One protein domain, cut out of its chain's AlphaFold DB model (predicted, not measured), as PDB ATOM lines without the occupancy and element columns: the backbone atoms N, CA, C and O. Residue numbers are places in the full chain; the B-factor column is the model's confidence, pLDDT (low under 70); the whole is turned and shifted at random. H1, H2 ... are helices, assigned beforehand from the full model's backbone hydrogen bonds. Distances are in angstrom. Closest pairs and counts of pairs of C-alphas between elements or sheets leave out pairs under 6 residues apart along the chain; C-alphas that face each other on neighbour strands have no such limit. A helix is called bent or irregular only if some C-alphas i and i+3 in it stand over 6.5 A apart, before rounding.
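What this domain is: This is residues 27 to 90 and 115 to 219 of the 634 residues of an uncharacterized protein of Rhodopirellula pilleata (UniProt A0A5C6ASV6). Two helical lobes make a wide V: an up-and-down bundle of H2, H4, H5 and H6, each running against the one before, with short H3 near one end, and a second group of H1, H7, H8 and H9. The printed part has 169 residues with nine named helices, H1 to H9, and no named strand: all helix. It is loose, radius of gyration of the C-alphas 19.5 A, spanning 65 by 36 by 26 A.

How they stand to each other: H2, residues 40 to 64, touches H6, residues 141 to 161, at a shallow tilt of 26 degrees; closest C-alphas, Ala 53 and Met 146, 4.7 A. With residues 47 to 58 alone it touches H4, residues 76 to 85; closest C-alphas, Lys 47 and Val 83, 6.6 A. With residues 58 to 61 alone it only just touches H3, residues 69 to 73, with 3 pairs of C-alphas within 8 A; closest, Leu 61 and Arg 71, 7.0 A. H5, residues 119 to 130, touches H4; closest C-alphas, Ala 82 and Ala 120, 4.3 A. H5 and H6 form a hairpin. H7, residues 164 to 181, is about perpendicular to H6, 86 degrees. H8, residues 189 to 204, forms hairpins with H7 and with H9, residues 209 to 219. H1, residues 27 to 32, touches residues 173 to 181 of H7 alone; closest C-alphas, Gln 27 and Met 177, 5.7 A. Not every O i to N i+4 pair is within hydrogen-bond range in H2, 20 of 21, and H8, 10 of 12.

Where its parts are: H2 is 36.2 A long, H6 30.3 A, H7 25.5 A. H8 is only just irregular: C-alphas 194 and 197 are 6.55 A apart. C-alpha 27 is at (612.602, 485.536, 467.091), C-alpha 219 at (623.433, 484.346, 477.864).

The domain as a whole: Residues 91 to 114 are not printed; C-alphas 90 and 115 are 13.5 A apart. Of the links printed whole, none is long. pLDDT is under 70 at residues 90, 115 to 117, 163 and 183 to 186.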
ATOM      1  N   GLN A  27     612.973 485.431 468.491       82.88
ATOM      2  CA  GLN A  27     612.602 485.536 467.091       82.88
ATOM      3  C   GLN A  27     611.818 486.827 466.838       82.88
ATOM      4  O   GLN A  27     612.143 487.565 465.905       82.88
ATOM      5  N   ARG A  28     610.857 487.159 467.710       85.94
ATOM      6  CA  ARG A  28     610.144 488.437 467.647       85.94
ATOM      7  C   ARG A  28     611.085 489.622 467.843       85.94
ATOM      8  O   ARG A  28     611.081 490.510 466.995       85.94
ATOM      9  N   ILE A  29     611.926 489.613 468.883       82.31
ATOM     10  CA  ILE A  29     612.871 490.710 469.175       82.31
ATOM     11  C   ILE A  29     613.819 490.942 467.987       82.31
ATOM     12  O   ILE A  29     613.973 492.075 467.533       82.31
ATOM     13  N   ALA A  30     614.401 489.879 467.425       84.44
ATOM     14  CA  ALA A  30     615.254 489.983 466.243       84.44
ATOM     15  C   ALA A  30     614.474 490.467 465.008       84.44
ATOM     16  O   ALA A  30     614.986 491.265 464.225       84.44
ATOM     17  N   SER A  31     613.220 490.039 464.830       85.25
ATOM     18  CA  SER A  31     612.380 490.476 463.708       85.25
ATOM     19  C   SER A  31     611.906 491.932 463.821       85.25
ATOM     20  O   SER A  31     611.677 492.567 462.798       85.25
ATOM     21  N   GLU A  32     611.787 492.483 465.026       88.31
ATOM     22  CA  GLU A  32     611.393 493.880 465.249       88.31
ATOM     23  C   GLU A  32     612.594 494.838 465.149       88.31
ATOM     24  O   GLU A  32     612.407 496.035 464.932       88.31
ATOM     25  N   ALA A  33     613.826 494.323 465.245       87.94
ATOM     26  CA  ALA A  33     615.040 495.123 465.133       87.94
ATOM     27  C   ALA A  33     615.189 495.765 463.742       87.94
ATOM     28  O   ALA A  33     615.201 495.089 462.709       87.94
ATOM     29  N   THR A  34     615.370 497.085 463.725       86.38
ATOM     30  CA  THR A  34     615.618 497.888 462.522       86.38
ATOM     31  C   THR A  34     617.009 498.513 462.556       86.38
ATOM     32  O   THR A  34     617.590 498.705 463.626       86.38
ATOM     33  N   PHE A  35     617.548 498.819 461.374       87.19
ATOM     34  CA  PHE A  35     618.826 499.510 461.252       87.19
ATOM     35  C   PHE A  35     618.701 500.938 461.799       87.19
ATOM     36  O   PHE A  35     617.769 501.665 461.445       87.19
ATOM     37  N   GLN A  36     619.637 501.333 462.658       84.12
ATOM     38  CA  GLN A  36     619.697 502.650 463.285       84.12
ATOM     39  C   GLN A  36     620.985 503.365 462.847       84.12
ATOM     40  O   GLN A  36     622.040 503.159 463.457       84.12
ATOM     41  N   PRO A  37     620.942 504.174 461.770       81.25
ATOM     42  CA  PRO A  37     622.086 504.984 461.374       81.25
ATOM     43  C   PRO A  37     622.281 506.152 462.354       81.25
ATOM     44  O   PRO A  37     621.288 506.730 462.806       81.25
ATOM     45  N   PRO A  38     623.529 506.563 462.643       82.44
ATOM     46  CA  PRO A  38     623.778 507.744 463.461       82.44
ATOM     47  C   PRO A  38     623.214 509.010 462.821       82.44
ATOM     48  O   PRO A  38     623.292 509.192 461.604       82.44
ATOM     49  N   GLY A  39     622.704 509.919 463.646       84.69
ATOM     50  CA  GLY A  39     622.274 511.245 463.199       84.69
ATOM     51  C   GLY A  39     623.410 512.276 463.153       84.69
ATOM     52  O   GLY A  39     624.417 512.157 463.848       84.69
ATOM     53  N   GLU A  40     623.210 513.369 462.408       87.94
ATOM     54  CA  GLU A  40     624.123 514.531 462.401       87.94
ATOM     55  C   GLU A  40     624.313 515.131 463.808       87.94
ATOM     56  O   GLU A  40     625.423 515.491 464.199       87.94
ATOM     57  N   ASN A  41     623.245 515.164 464.612       90.56
ATOM     58  CA  ASN A  41     623.305 515.639 465.996       90.56
ATOM     59  C   ASN A  41     624.210 514.763 466.878       90.56
ATOM     60  O   ASN A  41     624.922 515.289 467.731       90.56
ATOM     61  N   GLU A  42     624.193 513.442 466.682       90.88
ATOM     62  CA  GLU A  42     625.042 512.510 467.434       90.88
ATOM     63  C   GLU A  42     626.514 512.692 467.066       90.88
ATOM     64  O   GLU A  42     627.375 512.708 467.945       90.88
ATOM     65  N   TRP A  43     626.798 512.899 465.778       92.50
ATOM     66  CA  TRP A  43     628.135 513.217 465.290       92.50
ATOM     67  C   TRP A  43     628.697 514.497 465.921       92.50
ATOM     68  O   TRP A  43     629.801 514.487 466.474       92.50
ATOM     69  N   GLU A  44     627.938 515.595 465.888       93.94
ATOM     70  CA  GLU A  44     628.390 516.864 466.465       93.94
ATOM     71  C   GLU A  44     628.517 516.787 467.996       93.94
ATOM     72  O   GLU A  44     629.489 517.303 468.556       93.94
ATOM     73  N   ALA A  45     627.615 516.075 468.680       95.31
ATOM     74  CA  ALA A  45     627.734 515.818 470.116       95.31
ATOM     75  C   ALA A  45     628.999 515.007 470.453       95.31
ATOM     76  O   ALA A  45     629.739 515.365 471.369       95.31
ATOM     77  N   ALA A  46     629.304 513.954 469.686       94.88
ATOM     78  CA  ALA A  46     630.510 513.153 469.883       94.88
ATOM     79  C   ALA A  46     631.792 513.973 469.665       94.88
ATOM     80  O   ALA A  46     632.715 513.898 470.479       94.88
ATOM     81  N   LYS A  47     631.840 514.829 468.634       95.81
ATOM     82  CA  LYS A  47     632.971 515.752 468.415       95.81
ATOM     83  C   LYS A  47     633.165 516.734 469.572       95.81
ATOM     84  O   LYS A  47     634.302 516.987 469.986       95.81
ATOM     85  N   GLN A  48     632.072 517.290 470.099       96.50
ATOM     86  CA  GLN A  48     632.117 518.186 471.258       96.50
ATOM     87  C   GLN A  48     632.621 517.455 472.507       96.50
ATOM     88  O   GLN A  48     633.490 517.980 473.204       96.50
ATOM     89  N   ASN A  49     632.157 516.227 472.742       97.06
ATOM     90  CA  ASN A  49     632.595 515.399 473.865       97.06
ATOM     91  C   ASN A  49     634.094 515.083 473.799       97.06
ATOM     92  O   ASN A  49     634.788 515.236 474.802       97.06
ATOM     93  N   VAL A  50     634.623 514.725 472.621       97.44
ATOM     94  CA  VAL A  50     636.071 514.527 472.436       97.44
ATOM     95  C   VAL A  50     636.840 515.813 472.737       97.44
ATOM     96  O   VAL A  50     637.820 515.788 473.480       97.44
ATOM     97  N   SER A  51     636.380 516.955 472.218       97.00
ATOM     98  CA  SER A  51     637.032 518.251 472.454       97.00
ATOM     99  C   SER A  51     637.060 518.628 473.940       97.00
ATOM    100  O   SER A  51     638.086 519.090 474.446       97.00
ATOM    101  N   ALA A  52     635.951 518.403 474.652       97.56
ATOM    102  CA  ALA A  52     635.853 518.633 476.088       97.56
ATOM    103  C   ALA A  52     636.786 517.700 476.875       97.56
ATOM    104  O   ALA A  52     637.528 518.162 477.744       97.56
ATOM    105  N   ALA A  53     636.812 516.409 476.532       97.69
ATOM    106  CA  ALA A  53     637.651 515.424 477.204       97.69
ATOM    107  C   ALA A  53     639.154 515.695 477.001       97.69
ATOM    108  O   ALA A  53     639.910 515.671 477.971       97.69
ATOM    109  N   ILE A  54     639.583 516.066 475.787       97.19
ATOM    110  CA  ILE A  54     640.962 516.521 475.525       97.19
ATOM    111  C   ILE A  54     641.299 517.754 476.384       97.19
ATOM    112  O   ILE A  54     642.406 517.866 476.912       97.19
ATOM    113  N   GLY A  55     640.351 518.681 476.565       96.38
ATOM    114  CA  GLY A  55     640.516 519.842 477.446       96.38
ATOM    115  C   GLY A  55     640.739 519.472 478.917       96.38
ATOM    116  O   GLY A  55     641.599 520.066 479.576       96.38
ATOM    117  N   LEU A  56     640.010 518.472 479.422       96.50
ATOM    118  CA  LEU A  56     640.185 517.951 480.782       96.50
ATOM    119  C   LEU A  56     641.546 517.269 480.959       96.50
ATOM    120  O   LEU A  56     642.233 517.547 481.942       96.50
ATOM    121  N   VAL A  57     641.963 516.440 479.996       96.62
ATOM    122  CA  VAL A  57     643.285 515.792 480.016       96.62
ATOM    123  C   VAL A  57     644.404 516.828 479.986       96.62
ATOM    124  O   VAL A  57     645.315 516.748 480.804       96.62
ATOM    125  N   ASP A  58     644.336 517.837 479.112       95.94
ATOM    126  CA  ASP A  58     645.364 518.886 479.048       95.94
ATOM    127  C   ASP A  58     645.452 519.674 480.365       95.94
ATOM    128  O   ASP A  58     646.543 519.925 480.873       95.94
ATOM    129  N   THR A  59     644.307 520.009 480.969       96.19
ATOM    130  CA  THR A  59     644.265 520.697 482.271       96.19
ATOM    131  C   THR A  59     644.905 519.850 483.369       96.19
ATOM    132  O   THR A  59     645.726 520.354 484.137       96.19
ATOM    133  N   TYR A  60     644.563 518.563 483.416       95.62
ATOM    134  CA  TYR A  60     645.129 517.607 484.363       95.62
ATOM    135  C   TYR A  60     646.646 517.458 484.179       95.62
ATOM    136  O   TYR A  60     647.410 517.617 485.132       95.62
ATOM    137  N   LEU A  61     647.108 517.227 482.948       94.44
ATOM    138  CA  LEU A  61     648.521 516.995 482.654       94.44
ATOM    139  C   LEU A  61     649.384 518.242 482.848       94.44
ATOM    140  O   LEU A  61     650.538 518.108 483.227       94.44
ATOM    141  N   ARG A  62     648.859 519.460 482.672       93.88
ATOM    142  CA  ARG A  62     649.614 520.684 483.012       93.88
ATOM    143  C   ARG A  62     649.961 520.781 484.497       93.88
ATOM    144  O   ARG A  62     650.943 521.436 484.837       93.88
ATOM    145  N   GLN A  63     649.160 520.163 485.361       92.81
ATOM    146  CA  GLN A  63     649.416 520.109 486.799       92.81
ATOM    147  C   GLN A  63     650.276 518.896 487.167       92.81
ATOM    148  O   GLN A  63     651.231 519.039 487.924       92.81
ATOM    149  N   ALA A  64     649.950 517.720 486.622       90.31
ATOM    150  CA  ALA A  64     650.590 516.453 486.976       90.31
ATOM    151  C   ALA A  64     651.939 516.204 486.270       90.31
ATOM    152  O   ALA A  64     652.812 515.554 486.838       90.31
ATOM    153  N   ASP A  65     652.129 516.727 485.055       90.88
ATOM    154  CA  ASP A  65     653.351 516.614 484.250       90.88
ATOM    155  C   ASP A  65     653.701 517.965 483.583       90.88
ATOM    156  O   ASP A  65     653.456 518.185 482.387       90.88
ATOM    157  N   PRO A  66     654.307 518.900 484.340       87.75
ATOM    158  CA  PRO A  66     654.703 520.201 483.807       87.75
ATOM    159  C   PRO A  66     655.695 520.109 482.638       87.75
ATOM    160  O   PRO A  66     655.680 520.989 481.774       87.75
ATOM    161  N   SER A  67     656.520 519.050 482.571       90.50
ATOM    162  CA  SER A  67     657.434 518.807 481.443       90.50
ATOM    163  C   SER A  67     656.707 518.552 480.123       90.50
ATOM    164  O   SER A  67     657.246 518.871 479.068       90.50
ATOM    165  N   GLY A  68     655.471 518.049 480.169       89.62
ATOM    166  CA  GLY A  68     654.641 517.827 478.989       89.62
ATOM    167  C   GLY A  68     654.942 516.545 478.215       89.62
ATOM    168  O   GLY A  68     654.388 516.384 477.129       89.62
ATOM    169  N   HIS A  69     655.737 515.625 478.766       92.44
ATOM    170  CA  HIS A  69     656.042 514.338 478.138       92.44
ATOM    171  C   HIS A  69     654.773 513.540 477.817       92.44
ATOM    172  O   HIS A  69     654.660 512.968 476.739       92.44
ATOM    173  N   TRP A  70     653.782 513.538 478.710       93.25
ATOM    174  CA  TRP A  70     652.504 512.866 478.477       93.25
ATOM    175  C   TRP A  70     651.664 513.536 477.397       93.25
ATOM    176  O   TRP A  70     650.963 512.854 476.652       93.25
ATOM    177  N   ARG A  71     651.738 514.866 477.293       94.44
ATOM    178  CA  ARG A  71     651.023 515.619 476.254       94.44
ATOM    179  C   ARG A  71     651.614 515.337 474.874       94.44
ATOM    180  O   ARG A  71     650.857 515.202 473.917       94.44
ATOM    181  N   GLU A  72     652.938 515.203 474.796       94.00
ATOM    182  CA  GLU A  72     653.657 514.787 473.589       94.00
ATOM    183  C   GLU A  72     653.387 513.317 473.248       94.00
ATOM    184  O   GLU A  72     653.004 513.015 472.121       94.00
ATOM    185  N   TYR A  73     653.497 512.414 474.227       93.38
ATOM    186  CA  TYR A  73     653.228 510.988 474.042       93.38
ATOM    187  C   TYR A  73     651.813 510.740 473.510       93.38
ATOM    188  O   TYR A  73     651.659 510.038 472.515       93.38
ATOM    189  N   LEU A  74     650.790 511.352 474.115       93.38
ATOM    190  CA  LEU A  74     649.393 511.225 473.683       93.38
ATOM    191  C   LEU A  74     649.044 512.075 472.449       93.38
ATOM    192  O   LEU A  74     647.906 512.018 471.999       93.38
ATOM    193  N   GLU A  75     649.976 512.874 471.921       95.12
ATOM    194  CA  GLU A  75     649.774 513.729 470.740       95.12
ATOM    195  C   GLU A  75     648.596 514.718 470.846       95.12
ATOM    196  O   GLU A  75     647.997 515.103 469.842       95.12
ATOM    197  N   LEU A  76     648.291 515.213 472.053       94.31
ATOM    198  CA  LEU A  76     647.039 515.940 472.331       94.31
ATOM    199  C   LEU A  76     646.788 517.164 471.436       94.31
ATOM    200  O   LEU A  76     645.640 517.452 471.093       94.31
ATOM    201  N   ASP A  77     647.835 517.898 471.054       93.56
ATOM    202  CA  ASP A  77     647.711 519.068 470.173       93.56
ATOM    203  C   ASP A  77     647.348 518.667 468.731       93.56
ATOM    204  O   ASP A  77     646.567 519.353 468.057       93.56
ATOM    205  N   GLN A  78     647.868 517.528 468.271       93.88
ATOM    206  CA  GLN A  78     647.571 516.965 466.955       93.88
ATOM    207  C   GLN A  78     646.148 516.404 466.944       93.88
ATOM    208  O   GLN A  78     645.374 516.744 466.049       93.88
ATOM    209  N   THR A  79     645.749 515.668 467.987       93.88
ATOM    210  CA  THR A  79     644.374 515.174 468.162       93.88
ATOM    211  C   THR A  79     643.369 516.320 468.205       93.88
ATOM    212  O   THR A  79     642.335 516.273 467.541       93.88
ATOM    213  N   ARG A  80     643.666 517.393 468.951       95.69
ATOM    214  CA  ARG A  80     642.795 518.575 469.039       95.69
ATOM    215  C   ARG A  80     642.597 519.222 467.668       95.69
ATOM    216  O   ARG A  80     641.474 519.575 467.308       95.69
ATOM    217  N   SER A  81     643.680 519.357 466.906       94.44
ATOM    218  CA  SER A  81     643.648 519.909 465.548       94.44
ATOM    219  C   SER A  81     642.861 519.009 464.589       94.44
ATOM    220  O   SER A  81     642.047 519.506 463.812       94.44
ATOM    221  N   ALA A  82     643.038 517.689 464.695       94.25
ATOM    222  CA  ALA A  82     642.294 516.694 463.931       94.25
ATOM    223  C   ALA A  82     640.781 516.785 464.192       94.25
ATOM    224  O   ALA A  82     639.999 516.909 463.252       94.25
ATOM    225  N   VAL A  83     640.357 516.825 465.459       94.75
ATOM    226  CA  VAL A  83     638.933 516.923 465.834       94.75
ATOM    227  C   VAL A  83     638.288 518.201 465.294       94.75
ATOM    228  O   VAL A  83     637.149 518.169 464.824       94.75
ATOM    229  N   ALA A  84     639.016 519.321 465.312       93.06
ATOM    230  CA  ALA A  84     638.540 520.583 464.747       93.06
ATOM    231  C   ALA A  84     638.389 520.534 463.214       93.06
ATOM    232  O   ALA A  84     637.510 521.200 462.661       93.06
ATOM    233  N   ALA A  85     639.223 519.745 462.530       92.31
ATOM    234  CA  ALA A  85     639.197 519.584 461.077       92.31
ATOM    235  C   ALA A  85     638.107 518.613 460.584       92.31
ATOM    236  O   ALA A  85     637.667 518.740 459.438       92.31
ATOM    237  N   LEU A  86     637.648 517.687 461.435       91.75
ATOM    238  CA  LEU A  86     636.663 516.667 461.072       91.75
ATOM    239  C   LEU A  86     635.362 517.261 460.522       91.75
ATOM    240  O   LEU A  86     634.760 518.176 461.098       91.75
ATOM    241  N   ARG A  87     634.872 516.669 459.435       88.19
ATOM    242  CA  ARG A  87     633.579 516.979 458.815       88.19
ATOM    243  C   ARG A  87     632.657 515.773 458.907       88.19
ATOM    244  O   ARG A  87     633.140 514.652 459.028       88.19
ATOM    245  N   LEU A  88     631.347 516.022 458.863       84.44
ATOM    246  CA  LEU A  88     630.359 514.950 458.780       84.44
ATOM    247  C   LEU A  88     630.717 514.049 457.582       84.44
ATOM    248  O   LEU A  88     630.884 514.579 456.479       84.44
ATOM    249  N   PRO A  89     630.882 512.730 457.781       80.88
ATOM    250  CA  PRO A  89     631.201 511.826 456.689       80.88
ATOM    251  C   PRO A  89     630.056 511.798 455.681       80.88
ATOM    252  O   PRO A  89     628.899 511.599 456.049       80.88
ATOM    253  N   SER A  90     630.381 511.978 454.406       67.62
ATOM    254  CA  SER A  90     629.440 511.693 453.327       67.62
ATOM    255  C   SER A  90     629.582 510.220 452.951       67.62
ATOM    256  O   SER A  90     630.711 509.788 452.696       67.62
ATOM    257  N   ALA A 115     641.212 503.353 450.671       41.22
ATOM    258  CA  ALA A 115     640.591 504.667 450.526       41.22
ATOM    259  C   ALA A 115     641.362 505.645 451.427       41.22
ATOM    260  O   ALA A 115     641.575 505.291 452.590       41.22
ATOM    261  N   PRO A 116     641.856 506.786 450.900       44.34
ATOM    262  CA  PRO A 116     642.826 507.615 451.601       44.34
ATOM    263  C   PRO A 116     642.312 507.875 453.010       44.34
ATOM    264  O   PRO A 116     641.260 508.493 453.181       44.34
ATOM    265  N   VAL A 117     643.011 507.304 453.994       61.16
ATOM    266  CA  VAL A 117     642.603 507.375 455.393       61.16
ATOM    267  C   VAL A 117     642.559 508.853 455.745       61.16
ATOM    268  O   VAL A 117     643.555 509.553 455.565       61.16
ATOM    269  N   ASP A 118     641.392 509.342 456.173       79.94
ATOM    270  CA  ASP A 118     641.245 510.724 456.625       79.94
ATOM    271  C   ASP A 118     642.314 510.975 457.705       79.94
ATOM    272  O   ASP A 118     642.268 510.324 458.757       79.94
ATOM    273  N   PRO A 119     643.285 511.882 457.477       85.94
ATOM    274  CA  PRO A 119     644.379 512.105 458.416       85.94
ATOM    275  C   PRO A 119     643.891 512.475 459.821       85.94
ATOM    276  O   PRO A 119     644.566 512.190 460.809       85.94
ATOM    277  N   ALA A 120     642.706 513.086 459.936       89.69
ATOM    278  CA  ALA A 120     642.117 513.400 461.231       89.69
ATOM    279  C   ALA A 120     641.624 512.143 461.972       89.69
ATOM    280  O   ALA A 120     641.749 512.050 463.194       89.69
ATOM    281  N   ILE A 121     641.093 511.161 461.241       88.69
ATOM    282  CA  ILE A 121     640.685 509.865 461.794       88.69
ATOM    283  C   ILE A 121     641.908 509.044 462.199       88.69
ATOM    284  O   ILE A 121     641.893 508.411 463.255       88.69
ATOM    285  N   ASP A 122     642.981 509.098 461.414       86.00
ATOM    286  CA  ASP A 122     644.231 508.409 461.736       86.00
ATOM    287  C   ASP A 122     644.899 508.972 463.003       86.00
ATOM    288  O   ASP A 122     645.301 508.221 463.894       86.00
ATOM    289  N   ALA A 123     644.904 510.298 463.163       89.75
ATOM    290  CA  ALA A 123     645.380 510.949 464.384       89.75
ATOM    291  C   ALA A 123     644.570 510.523 465.626       89.75
ATOM    292  O   ALA A 123     645.134 510.273 466.696       89.75
ATOM    293  N   LEU A 124     643.244 510.390 465.495       91.75
ATOM    294  CA  LEU A 124     642.385 509.888 466.570       91.75
ATOM    295  C   LEU A 124     642.682 508.428 466.919       91.75
ATOM    296  O   LEU A 124     642.763 508.099 468.102       91.75
ATOM    297  N   ARG A 125     642.872 507.563 465.917       86.75
ATOM    298  CA  ARG A 125     643.255 506.156 466.126       86.75
ATOM    299  C   ARG A 125     644.614 506.041 466.802       86.75
ATOM    300  O   ARG A 125     644.743 505.282 467.757       86.75
ATOM    301  N   THR A 126     645.582 506.846 466.376       85.56
ATOM    302  CA  THR A 126     646.916 506.907 466.986       85.56
ATOM    303  C   THR A 126     646.823 507.315 468.455       85.56
ATOM    304  O   THR A 126     647.349 506.627 469.327       85.56
ATOM    305  N   THR A 127     646.077 508.382 468.753       91.88
ATOM    306  CA  THR A 127     645.854 508.845 470.133       91.88
ATOM    307  C   THR A 127     645.169 507.773 470.980       91.88
ATOM    308  O   THR A 127     645.585 507.504 472.107       91.88
ATOM    309  N   LEU A 128     644.129 507.133 470.433       90.38
ATOM    310  CA  LEU A 128     643.416 506.040 471.086       90.38
ATOM    311  C   LEU A 128     644.364 504.877 471.406       90.38
ATOM    312  O   LEU A 128     644.398 504.436 472.555       90.38
ATOM    313  N   GLY A 129     645.165 504.437 470.434       83.44
ATOM    314  CA  GLY A 129     646.155 503.375 470.611       83.44
ATOM    315  C   GLY A 129     647.183 503.707 471.692       83.44
ATOM    316  O   GLY A 129     647.466 502.872 472.541       83.44
ATOM    317  N   ARG A 130     647.672 504.952 471.748       89.31
ATOM    318  CA  ARG A 130     648.611 505.401 472.796       89.31
ATOM    319  C   ARG A 130     647.968 505.581 474.170       89.31
ATOM    320  O   ARG A 130     648.658 505.526 475.181       89.31
ATOM    321  N   SER A 131     646.653 505.774 474.233       90.44
ATOM    322  CA  SER A 131     645.909 505.866 475.499       90.44
ATOM    323  C   SER A 131     645.610 504.507 476.151       90.44
ATOM    324  O   SER A 131     644.957 504.450 477.197       90.44
ATOM    325  N   ILE A 132     646.052 503.405 475.533       87.06
ATOM    326  CA  ILE A 132     645.839 502.031 475.991       87.06
ATOM    327  C   ILE A 132     647.192 501.322 476.042       87.06
ATOM    328  O   ILE A 132     647.935 501.317 475.067       87.06
ATOM    329  N   GLY A 133     647.520 500.683 477.164       80.69
ATOM    330  CA  GLY A 133     648.730 499.863 477.243       80.69
ATOM    331  C   GLY A 133     649.381 499.832 478.618       80.69
ATOM    332  O   GLY A 133     648.747 500.055 479.637       80.69
ATOM    333  N   LYS A 134     650.682 499.539 478.657       78.88
ATOM    334  CA  LYS A 134     651.405 499.225 479.904       78.88
ATOM    335  C   LYS A 134     651.858 500.432 480.731       78.88
ATOM    336  O   LYS A 134     652.350 500.243 481.839       78.88
ATOM    337  N   HIS A 135     651.770 501.654 480.205       86.12
ATOM    338  CA  HIS A 135     652.354 502.819 480.873       86.12
ATOM    339  C   HIS A 135     651.488 503.280 482.066       86.12
ATOM    340  O   HIS A 135     650.320 503.615 481.858       86.12
ATOM    341  N   PRO A 136     652.027 503.324 483.305       89.50
ATOM    342  CA  PRO A 136     651.323 503.902 484.455       89.50
ATOM    343  C   PRO A 136     650.919 505.353 484.188       89.50
ATOM    344  O   PRO A 136     651.714 506.108 483.642       89.50
ATOM    345  N   GLY A 137     649.713 505.751 484.578       90.25
ATOM    346  CA  GLY A 137     649.109 507.050 484.277       90.25
ATOM    347  C   GLY A 137     648.000 506.987 483.221       90.25
ATOM    348  O   GLY A 137     647.158 507.885 483.175       90.25
ATOM    349  N   LEU A 138     647.940 505.925 482.409       92.75
ATOM    350  CA  LEU A 138     646.863 505.727 481.428       92.75
ATOM    351  C   LEU A 138     645.527 505.326 482.079       92.75
ATOM    352  O   LEU A 138     644.469 505.545 481.498       92.75
ATOM    353  N   GLU A 139     645.563 504.805 483.307       93.19
ATOM    354  CA  GLU A 139     644.393 504.482 484.136       93.19
ATOM    355  C   GLU A 139     643.708 505.712 484.751       93.19
ATOM    356  O   GLU A 139     642.706 505.592 485.453       93.19
ATOM    357  N   ARG A 140     644.249 506.920 484.558       94.38
ATOM    358  CA  ARG A 140     643.714 508.113 485.224       94.38
ATOM    359  C   ARG A 140     642.357 508.502 484.623       94.38
ATOM    360  O   ARG A 140     642.243 508.557 483.395       94.38
ATOM    361  N   PRO A 141     641.355 508.885 485.442       94.31
ATOM    362  CA  PRO A 141     639.999 509.151 484.954       94.31
ATOM    363  C   PRO A 141     639.895 510.122 483.761       94.31
ATOM    364  O   PRO A 141     639.130 509.828 482.843       94.31
ATOM    365  N   PRO A 142     640.668 511.231 483.682       96.25
ATOM    366  CA  PRO A 142     640.634 512.101 482.504       96.25
ATOM    367  C   PRO A 142     641.061 511.393 481.208       96.25
ATOM    368  O   PRO A 142     640.451 511.614 480.163       96.25
ATOM    369  N   VAL A 143     642.085 510.530 481.267       95.81
ATOM    370  CA  VAL A 143     642.595 509.782 480.104       95.81
ATOM    371  C   VAL A 143     641.569 508.743 479.656       95.81
ATOM    372  O   VAL A 143     641.266 508.665 478.465       95.81
ATOM    373  N   ILE A 144     640.961 508.022 480.606       93.88
ATOM    374  CA  ILE A 144     639.866 507.077 480.336       93.88
ATOM    375  C   ILE A 144     638.692 507.792 479.651       93.88
ATOM    376  O   ILE A 144     638.196 507.322 478.629       93.88
ATOM    377  N   ALA A 145     638.271 508.954 480.159       94.81
ATOM    378  CA  ALA A 145     637.170 509.718 479.573       94.81
ATOM    379  C   ALA A 145     637.469 510.168 478.129       94.81
ATOM    380  O   ALA A 145     636.613 510.042 477.251       94.81
ATOM    381  N   MET A 146     638.691 510.640 477.859       96.75
ATOM    382  CA  MET A 146     639.137 510.990 476.504       96.75
ATOM    383  C   MET A 146     639.117 509.778 475.576       96.75
ATOM    384  O   MET A 146     638.559 509.855 474.481       96.75
ATOM    385  N   ARG A 147     639.671 508.652 476.024       93.56
ATOM    386  CA  ARG A 147     639.670 507.383 475.292       93.56
ATOM    387  C   ARG A 147     638.255 506.954 474.901       93.56
ATOM    388  O   ARG A 147     638.017 506.644 473.733       93.56
ATOM    389  N   GLN A 148     637.312 506.973 475.843       91.75
ATOM    390  CA  GLN A 148     635.921 506.598 475.571       91.75
ATOM    391  C   GLN A 148     635.240 507.568 474.601       91.75
ATOM    392  O   GLN A 148     634.577 507.131 473.661       91.75
ATOM    393  N   ALA A 149     635.465 508.876 474.748       95.25
ATOM    394  CA  ALA A 149     634.928 509.860 473.811       95.25
ATOM    395  C   ALA A 149     635.457 509.642 472.380       95.25
ATOM    396  O   ALA A 149     634.680 509.684 471.424       95.25
ATOM    397  N   ILE A 150     636.762 509.374 472.224       94.38
ATOM    398  CA  ILE A 150     637.382 509.117 470.913       94.38
ATOM    399  C   ILE A 150     636.773 507.870 470.267       94.38
ATOM    400  O   ILE A 150     636.434 507.905 469.086       94.38
ATOM    401  N   LYS A 151     636.582 506.787 471.030       89.12
ATOM    402  CA  LYS A 151     635.943 505.562 470.526       89.12
ATOM    403  C   LYS A 151     634.539 505.811 469.995       89.12
ATOM    404  O   LYS A 151     634.245 505.382 468.886       89.12
ATOM    405  N   VAL A 152     633.701 506.518 470.757       89.81
ATOM    406  CA  VAL A 152     632.328 506.843 470.340       89.81
ATOM    407  C   VAL A 152     632.341 507.618 469.022       89.81
ATOM    408  O   VAL A 152     631.590 507.295 468.104       89.81
ATOM    409  N   LEU A 153     633.236 508.601 468.885       92.12
ATOM    410  CA  LEU A 153     633.369 509.371 467.649       92.12
ATOM    411  C   LEU A 153     633.836 508.510 466.463       92.12
ATOM    412  O   LEU A 153     633.279 508.624 465.371       92.12
ATOM    413  N   LEU A 154     634.839 507.649 466.663       87.88
ATOM    414  CA  LEU A 154     635.346 506.738 465.629       87.88
ATOM    415  C   LEU A 154     634.292 505.712 465.192       87.88
ATOM    416  O   LEU A 154     634.206 505.379 464.009       87.88
ATOM    417  N   ASP A 155     633.479 505.234 466.126       83.19
ATOM    418  CA  ASP A 155     632.397 504.294 465.859       83.19
ATOM    419  C   ASP A 155     631.257 504.948 465.054       83.19
ATOM    420  O   ASP A 155     630.834 504.418 464.022       83.19
ATOM    421  N   ILE A 156     630.845 506.169 465.424       87.44
ATOM    422  CA  ILE A 156     629.902 506.970 464.625       87.44
ATOM    423  C   ILE A 156     630.473 507.248 463.228       87.44
ATOM    424  O   ILE A 156     629.767 507.071 462.233       87.44
ATOM    425  N   HIS A 157     631.750 507.639 463.130       86.94
ATOM    426  CA  HIS A 157     632.416 507.873 461.847       86.94
ATOM    427  C   HIS A 157     632.339 506.638 460.942       86.94
ATOM    428  O   HIS A 157     631.951 506.745 459.777       86.94
ATOM    429  N   ARG A 158     632.682 505.461 461.483       81.50
ATOM    430  CA  ARG A 158     632.632 504.181 460.766       81.50
ATOM    431  C   ARG A 158     631.224 503.905 460.234       81.50
ATOM    432  O   ARG A 158     631.082 503.586 459.055       81.50
ATOM    433  N   ARG A 159     630.198 504.082 461.075       80.81
ATOM    434  CA  ARG A 159     628.788 503.880 460.705       80.81
ATOM    435  C   ARG A 159     628.290 504.809 459.604       80.81
ATOM    436  O   ARG A 159     627.576 504.357 458.717       80.81
ATOM    437  N   LEU A 160     628.681 506.080 459.638       82.06
ATOM    438  CA  LEU A 160     628.301 507.056 458.611       82.06
ATOM    439  C   LEU A 160     629.049 506.850 457.284       82.06
ATOM    440  O   LEU A 160     628.531 507.185 456.221       82.06
ATOM    441  N   SER A 161     630.262 506.293 457.338       76.62
ATOM    442  CA  SER A 161     631.139 506.161 456.167       76.62
ATOM    443  C   SER A 161     630.888 504.891 455.346       76.62
ATOM    444  O   SER A 161     631.205 504.856 454.156       76.62
ATOM    445  N   LEU A 162     630.323 503.837 455.946       72.50
ATOM    446  CA  LEU A 162     630.190 502.522 455.315       72.50
ATOM    447  C   LEU A 162     628.726 502.160 455.031       72.50
ATOM    448  O   LEU A 162     628.012 501.681 455.908       72.50
ATOM    449  N   ARG A 163     628.311 502.252 453.757       67.12
ATOM    450  CA  ARG A 163     627.013 501.702 453.298       67.12
ATOM    451  C   ARG A 163     626.877 500.201 453.568       67.12
ATOM    452  O   ARG A 163     625.772 499.696 453.722       67.12
ATOM    453  N   SER A 164     627.997 499.481 453.632       75.56
ATOM    454  CA  SER A 164     628.005 498.042 453.890       75.56
ATOM    455  C   SER A 164     627.465 497.674 455.273       75.56
ATOM    456  O   SER A 164     627.110 496.517 455.455       75.56
ATOM    457  N   ILE A 165     627.373 498.605 456.230       79.25
ATOM    458  CA  ILE A 165     626.871 498.307 457.579       79.25
ATOM    459  C   ILE A 165     625.367 498.029 457.569       79.25
ATOM    460  O   ILE A 165     624.931 497.125 458.270       79.25
ATOM    461  N   GLU A 166     624.571 498.719 456.749       83.69
ATOM    462  CA  GLU A 166     623.131 498.436 456.632       83.69
ATOM    463  C   GLU A 166     622.878 497.044 456.024       83.69
ATOM    464  O   GLU A 166     622.053 496.265 456.514       83.69
ATOM    465  N   ASN A 167     623.657 496.691 454.996       84.88
ATOM    466  CA  ASN A 167     623.613 495.361 454.387       84.88
ATOM    467  C   ASN A 167     624.070 494.280 455.378       84.88
ATOM    468  O   ASN A 167     623.387 493.271 455.538       84.88
ATOM    469  N   GLN A 168     625.181 494.512 456.087       86.19
ATOM    470  CA  GLN A 168     625.677 493.603 457.123       86.19
ATOM    471  C   GLN A 168     624.674 493.456 458.269       86.19
ATOM    472  O   GLN A 168     624.457 492.346 458.735       86.19
ATOM    473  N   PHE A 169     624.013 494.535 458.695       89.44
ATOM    474  CA  PHE A 169     622.963 494.466 459.707       89.44
ATOM    475  C   PHE A 169     621.842 493.526 459.264       89.44
ATOM    476  O   PHE A 169     621.443 492.641 460.021       89.44
ATOM    477  N   SER A 170     621.372 493.686 458.025       88.19
ATOM    478  CA  SER A 170     620.318 492.839 457.464       88.19
ATOM    479  C   SER A 170     620.747 491.370 457.409       88.19
ATOM    480  O   SER A 170     619.998 490.504 457.853       88.19
ATOM    481  N   GLU A 171     621.974 491.093 456.956       89.75
ATOM    482  CA  GLU A 171     622.554 489.745 456.920       89.75
ATOM    483  C   GLU A 171     622.649 489.122 458.322       89.75
ATOM    484  O   GLU A 171     622.154 488.020 458.552       89.75
ATOM    485  N   LYS A 172     623.244 489.840 459.283       90.62
ATOM    486  CA  LYS A 172     623.478 489.354 460.652       90.62
ATOM    487  C   LYS A 172     622.169 489.132 461.405       90.62
ATOM    488  O   LYS A 172     622.035 488.149 462.131       90.62
ATOM    489  N   ARG A 173     621.177 490.003 461.197       90.62
ATOM    490  CA  ARG A 173     619.821 489.829 461.726       90.62
ATOM    491  C   ARG A 173     619.148 488.585 461.147       90.62
ATOM    492  O   ARG A 173     618.549 487.831 461.908       90.62
ATOM    493  N   SER A 174     619.247 488.354 459.837       90.31
ATOM    494  CA  SER A 174     618.701 487.145 459.206       90.31
ATOM    495  C   SER A 174     619.364 485.869 459.733       90.31
ATOM    496  O   SER A 174     618.653 484.927 460.074       90.31
ATOM    497  N   GLU A 175     620.691 485.866 459.877       90.94
ATOM    498  CA  GLU A 175     621.462 484.745 460.438       90.94
ATOM    499  C   GLU A 175     621.040 484.448 461.895       90.94
ATOM    500  O   GLU A 175     620.800 483.297 462.257       90.94
ATOM    501  N   LEU A 176     620.836 485.485 462.721       89.88
ATOM    502  CA  LEU A 176     620.300 485.332 464.082       89.88
ATOM    503  C   LEU A 176     618.875 484.778 464.100       89.88
ATOM    504  O   LEU A 176     618.559 483.911 464.911       89.88
ATOM    505  N   MET A 177     618.004 485.268 463.216       88.19
ATOM    506  CA  MET A 177     616.630 484.777 463.122       88.19
ATOM    507  C   MET A 177     616.577 483.295 462.744       88.19
ATOM    508  O   MET A 177     615.723 482.580 463.264       88.19
ATOM    509  N   GLU A 178     617.471 482.836 461.868       89.12
ATOM    510  CA  GLU A 178     617.592 481.424 461.501       89.12
ATOM    511  C   GLU A 178     618.058 480.579 462.697       89.12
ATOM    512  O   GLU A 178     617.407 479.588 463.033       89.12
ATOM    513  N   LEU A 179     619.092 481.029 463.419       88.19
ATOM    514  CA  LEU A 179     619.578 480.362 464.634       88.19
ATOM    515  C   LEU A 179     618.531 480.293 465.756       88.19
ATOM    516  O   LEU A 179     618.520 479.331 466.522       88.19
ATOM    517  N   PHE A 180     617.665 481.302 465.882       86.12
ATOM    518  CA  PHE A 180     616.577 481.304 466.868       86.12
ATOM    519  C   PHE A 180     615.358 480.489 466.428       86.12
ATOM    520  O   PHE A 180     614.629 479.988 467.282       86.12
ATOM    521  N   ALA A 181     615.127 480.351 465.120       83.88
ATOM    522  CA  ALA A 181     614.057 479.515 464.580       83.88
ATOM    523  C   ALA A 181     614.349 478.018 464.752       83.88
ATOM    524  O   ALA A 181     613.420 477.208 464.851       83.88
ATOM    525  N   ASP A 182     615.630 477.645 464.781       80.06
ATOM    526  CA  ASP A 182     616.054 476.268 464.962       80.06
ATOM    527  C   ASP A 182     615.870 475.798 466.413       80.06
ATOM    528  O   ASP A 182     616.742 475.900 467.274       80.06
ATOM    529  N   THR A 183     614.690 475.241 466.674       68.44
ATOM    530  CA  THR A 183     614.330 474.620 467.958       68.44
ATOM    531  C   THR A 183     614.860 473.193 468.115       68.44
ATOM    532  O   THR A 183     614.673 472.590 469.172       68.44
ATOM    533  N   SER A 184     615.490 472.631 467.076       59.41
ATOM    534  CA  SER A 184     616.005 471.259 467.096       59.41
ATOM    535  C   SER A 184     617.410 471.157 467.690       59.41
ATOM    536  O   SER A 184     617.792 470.093 468.182       59.41
ATOM    537  N   THR A 185     618.149 472.267 467.694       61.78
ATOM    538  CA  THR A 185     619.519 472.326 468.195       61.78
ATOM    539  C   THR A 185     619.531 472.589 469.698       61.78
ATOM    540  O   THR A 185     618.889 473.505 470.216       61.78
ATOM    541  N   SER A 186     620.265 471.741 470.419       66.69
ATOM    542  CA  SER A 186     620.597 471.960 471.823       66.69
ATOM    543  C   SER A 186     621.299 473.315 471.941       66.69
ATOM    544  O   SER A 186     622.229 473.603 471.193       66.69
ATOM    545  N   ARG A 187     620.846 474.179 472.855       77.38
ATOM    546  CA  ARG A 187     621.541 475.440 473.141       77.38
ATOM    547  C   ARG A 187     622.747 475.152 474.013       77.38
ATOM    548  O   ARG A 187     622.730 475.432 475.205       77.38
ATOM    549  N   ASP A 188     623.739 474.523 473.413       77.31
ATOM    550  CA  ASP A 188     625.025 474.181 473.997       77.31
ATOM    551  C   ASP A 188     626.105 475.182 473.554       77.31
ATOM    552  O   ASP A 188     625.820 476.264 473.024       77.31
ATOM    553  N   ALA A 189     627.367 474.845 473.824       80.50
ATOM    554  CA  ALA A 189     628.511 475.668 473.463       80.50
ATOM    555  C   ALA A 189     628.612 475.912 471.945       80.50
ATOM    556  O   ALA A 189     628.990 477.009 471.537       80.50
ATOM    557  N   ASP A 190     628.243 474.945 471.097       82.94
ATOM    558  CA  ASP A 190     628.333 475.094 469.639       82.94
ATOM    559  C   ASP A 190     627.277 476.064 469.107       82.94
ATOM    560  O   ASP A 190     627.601 476.947 468.308       82.94
ATOM    561  N   TRP A 191     626.042 475.983 469.609       85.25
ATOM    562  CA  TRP A 191     625.016 476.981 469.295       85.25
ATOM    563  C   TRP A 191     625.460 478.392 469.712       85.25
ATOM    564  O   TRP A 191     625.353 479.350 468.935       85.25
ATOM    565  N   TYR A 192     626.042 478.532 470.908       86.38
ATOM    566  CA  TYR A 192     626.519 479.829 471.387       86.38
ATOM    567  C   TYR A 192     627.673 480.393 470.551       86.38
ATOM    568  O   TYR A 192     627.703 481.596 470.287       86.38
ATOM    569  N   ARG A 193     628.589 479.542 470.067       86.62
ATOM    570  CA  ARG A 193     629.658 479.929 469.126       86.62
ATOM    571  C   ARG A 193     629.097 480.523 467.824       86.62
ATOM    572  O   ARG A 193     629.778 481.333 467.194       86.62
ATOM    573  N   GLY A 194     627.868 480.159 467.442       87.31
ATOM    574  CA  GLY A 194     627.121 480.760 466.332       87.31
ATOM    575  C   GLY A 194     626.509 482.124 466.669       87.31
ATOM    576  O   GLY A 194     626.676 483.070 465.904       87.31
ATOM    577  N   VAL A 195     625.855 482.258 467.827       88.12
ATOM    578  CA  VAL A 195     625.171 483.504 468.240       88.12
ATOM    579  C   VAL A 195     626.140 484.613 468.636       88.12
ATOM    580  O   VAL A 195     625.976 485.761 468.223       88.12
ATOM    581  N   LEU A 196     627.170 484.275 469.413       87.25
ATOM    582  CA  LEU A 196     628.154 485.207 469.956       87.25
ATOM    583  C   LEU A 196     628.719 486.204 468.921       87.25
ATOM    584  O   LEU A 196     628.705 487.402 469.208       87.25
ATOM    585  N   PRO A 197     629.230 485.788 467.743       84.94
ATOM    586  CA  PRO A 197     629.773 486.732 466.766       84.94
ATOM    587  C   PRO A 197     628.713 487.675 466.182       84.94
ATOM    588  O   PRO A 197     629.041 488.811 465.857       84.94
ATOM    589  N   LEU A 198     627.459 487.233 466.065       89.25
ATOM    590  CA  LEU A 198     626.375 488.040 465.502       89.25
ATOM    591  C   LEU A 198     625.907 489.095 466.503       89.25
ATOM    592  O   LEU A 198     625.836 490.273 466.162       89.25
ATOM    593  N   ASP A 199     625.665 488.680 467.749       88.75
ATOM    594  CA  ASP A 199     625.322 489.588 468.846       88.75
ATOM    595  C   ASP A 199     626.414 490.636 469.062       88.75
ATOM    596  O   ASP A 199     626.137 491.827 469.173       88.75
ATOM    597  N   SER A 200     627.677 490.213 469.038       84.69
ATOM    598  CA  SER A 200     628.782 491.145 469.253       84.69
ATOM    599  C   SER A 200     628.967 492.114 468.106       84.69
ATOM    600  O   SER A 200     629.244 493.276 468.362       84.69
ATOM    601  N   TRP A 201     628.762 491.679 466.861       86.50
ATOM    602  CA  TRP A 201     628.760 492.608 465.738       86.50
ATOM    603  C   TRP A 201     627.652 493.658 465.898       86.50
ATOM    604  O   TRP A 201     627.897 494.840 465.664       86.50
ATOM    605  N   LEU A 202     626.451 493.251 466.331       88.31
ATOM    606  CA  LEU A 202     625.350 494.179 466.597       88.31
ATOM    607  C   LEU A 202     625.707 495.160 467.720       88.31
ATOM    608  O   LEU A 202     625.567 496.365 467.534       88.31
ATOM    609  N   ASP A 203     626.237 494.667 468.838       86.69
ATOM    610  CA  ASP A 203     626.633 495.471 469.998       86.69
ATOM    611  C   ASP A 203     627.762 496.461 469.652       86.69
ATOM    612  O   ASP A 203     627.635 497.662 469.887       86.69
ATOM    613  N   GLU A 204     628.819 495.988 468.982       80.88
ATOM    614  CA  GLU A 204     629.953 496.796 468.509       80.88
ATOM    615  C   GLU A 204     629.542 497.872 467.502       80.88
ATOM    616  O   GLU A 204     630.220 498.889 467.386       80.88
ATOM    617  N   ASN A 205     628.464 497.656 466.745       82.75
ATOM    618  CA  ASN A 205     627.922 498.635 465.803       82.75
ATOM    619  C   ASN A 205     626.691 499.364 466.367       82.75
ATOM    620  O   ASN A 205     626.037 500.098 465.621       82.75
ATOM    621  N   SER A 206     626.386 499.228 467.661       84.69
ATOM    622  CA  SER A 206     625.224 499.847 468.324       84.69
ATOM    623  C   SER A 206     623.905 499.629 467.567       84.69
ATOM    624  O   SER A 206     623.094 500.538 467.423       84.69
ATOM    625  N   GLN A 207     623.712 498.423 467.036       88.50
ATOM    626  CA  GLN A 207     622.507 497.994 466.332       88.50
ATOM    627  C   GLN A 207     621.701 497.028 467.198       88.50
ATOM    628  O   GLN A 207     622.266 496.308 468.015       88.50
ATOM    629  N   ALA A 208     620.379 496.987 466.995       88.50
ATOM    630  CA  ALA A 208     619.475 496.077 467.710       88.50
ATOM    631  C   ALA A 208     619.693 496.063 469.241       88.50
ATOM    632  O   ALA A 208     619.743 494.999 469.853       88.50
ATOM    633  N   ILE A 209     619.817 497.245 469.858       86.94
ATOM    634  CA  ILE A 209     620.200 497.412 471.275       86.94
ATOM    635  C   ILE A 209     619.314 496.585 472.220       86.94
ATOM    636  O   ILE A 209     619.813 495.962 473.154       86.94
ATOM    637  N   ASP A 210     618.006 496.522 471.966       87.25
ATOM    638  CA  ASP A 210     617.087 495.727 472.787       87.25
ATOM    639  C   ASP A 210     617.418 494.226 472.743       87.25
ATOM    640  O   ASP A 210     617.336 493.544 473.768       87.25
ATOM    641  N   LEU A 211     617.838 493.718 471.577       87.50
ATOM    642  CA  LEU A 211     618.273 492.334 471.409       87.50
ATOM    643  C   LEU A 211     619.576 492.080 472.163       87.50
ATOM    644  O   LEU A 211     619.636 491.117 472.922       87.50
ATOM    645  N   THR A 212     620.585 492.937 471.996       89.00
ATOM    646  CA  THR A 212     621.903 492.726 472.618       89.00
ATOM    647  C   THR A 212     621.838 492.867 474.139       89.00
ATOM    648  O   THR A 212     622.433 492.078 474.874       89.00
ATOM    649  N   VAL A 213     621.030 493.799 474.659       87.75
ATOM    650  CA  VAL A 213     620.761 493.925 476.101       87.75
ATOM    651  C   VAL A 213     620.021 492.701 476.636       87.75
ATOM    652  O   VAL A 213     620.364 492.197 477.712       87.75
ATOM    653  N   ALA A 214     619.016 492.200 475.912       87.31
ATOM    654  CA  ALA A 214     618.321 490.978 476.299       87.31
ATOM    655  C   ALA A 214     619.279 489.777 476.291       87.31
ATOM    656  O   ALA A 214     619.334 489.037 477.278       87.31
ATOM    657  N   ALA A 215     620.072 489.615 475.229       86.94
ATOM    658  CA  ALA A 215     621.045 488.539 475.067       86.94
ATOM    659  C   ALA A 215     622.086 488.560 476.191       86.94
ATOM    660  O   ALA A 215     622.310 487.531 476.828       86.94
ATOM    661  N   LYS A 216     622.636 489.733 476.533       87.44
ATOM    662  CA  LYS A 216     623.539 489.904 477.683       87.44
ATOM    663  C   LYS A 216     622.903 489.419 478.982       87.44
ATOM    664  O   LYS A 216     623.518 488.658 479.718       87.44
ATOM    665  N   ARG A 217     621.651 489.781 479.260       86.19
ATOM    666  CA  ARG A 217     620.965 489.350 480.494       86.19
ATOM    667  C   ARG A 217     620.721 487.841 480.568       86.19
ATOM    668  O   ARG A 217     620.616 487.314 481.672       86.19
ATOM    669  N   HIS A 218     620.582 487.163 479.431       85.12
ATOM    670  CA  HIS A 218     620.174 485.757 479.394       85.12
ATOM    671  C   HIS A 218     621.340 484.781 479.144       85.12
ATOM    672  O   HIS A 218     621.372 483.694 479.728       85.12
ATOM    673  N   TRP A 219     622.311 485.176 478.320       85.69
ATOM    674  CA  TRP A 219     623.433 484.346 477.864       85.69
ATOM    675  C   TRP A 219     624.818 484.925 478.179       85.69
ATOM    676  O   TRP A 219     625.817 484.434 477.652       85.69
TER     677      TRP A 219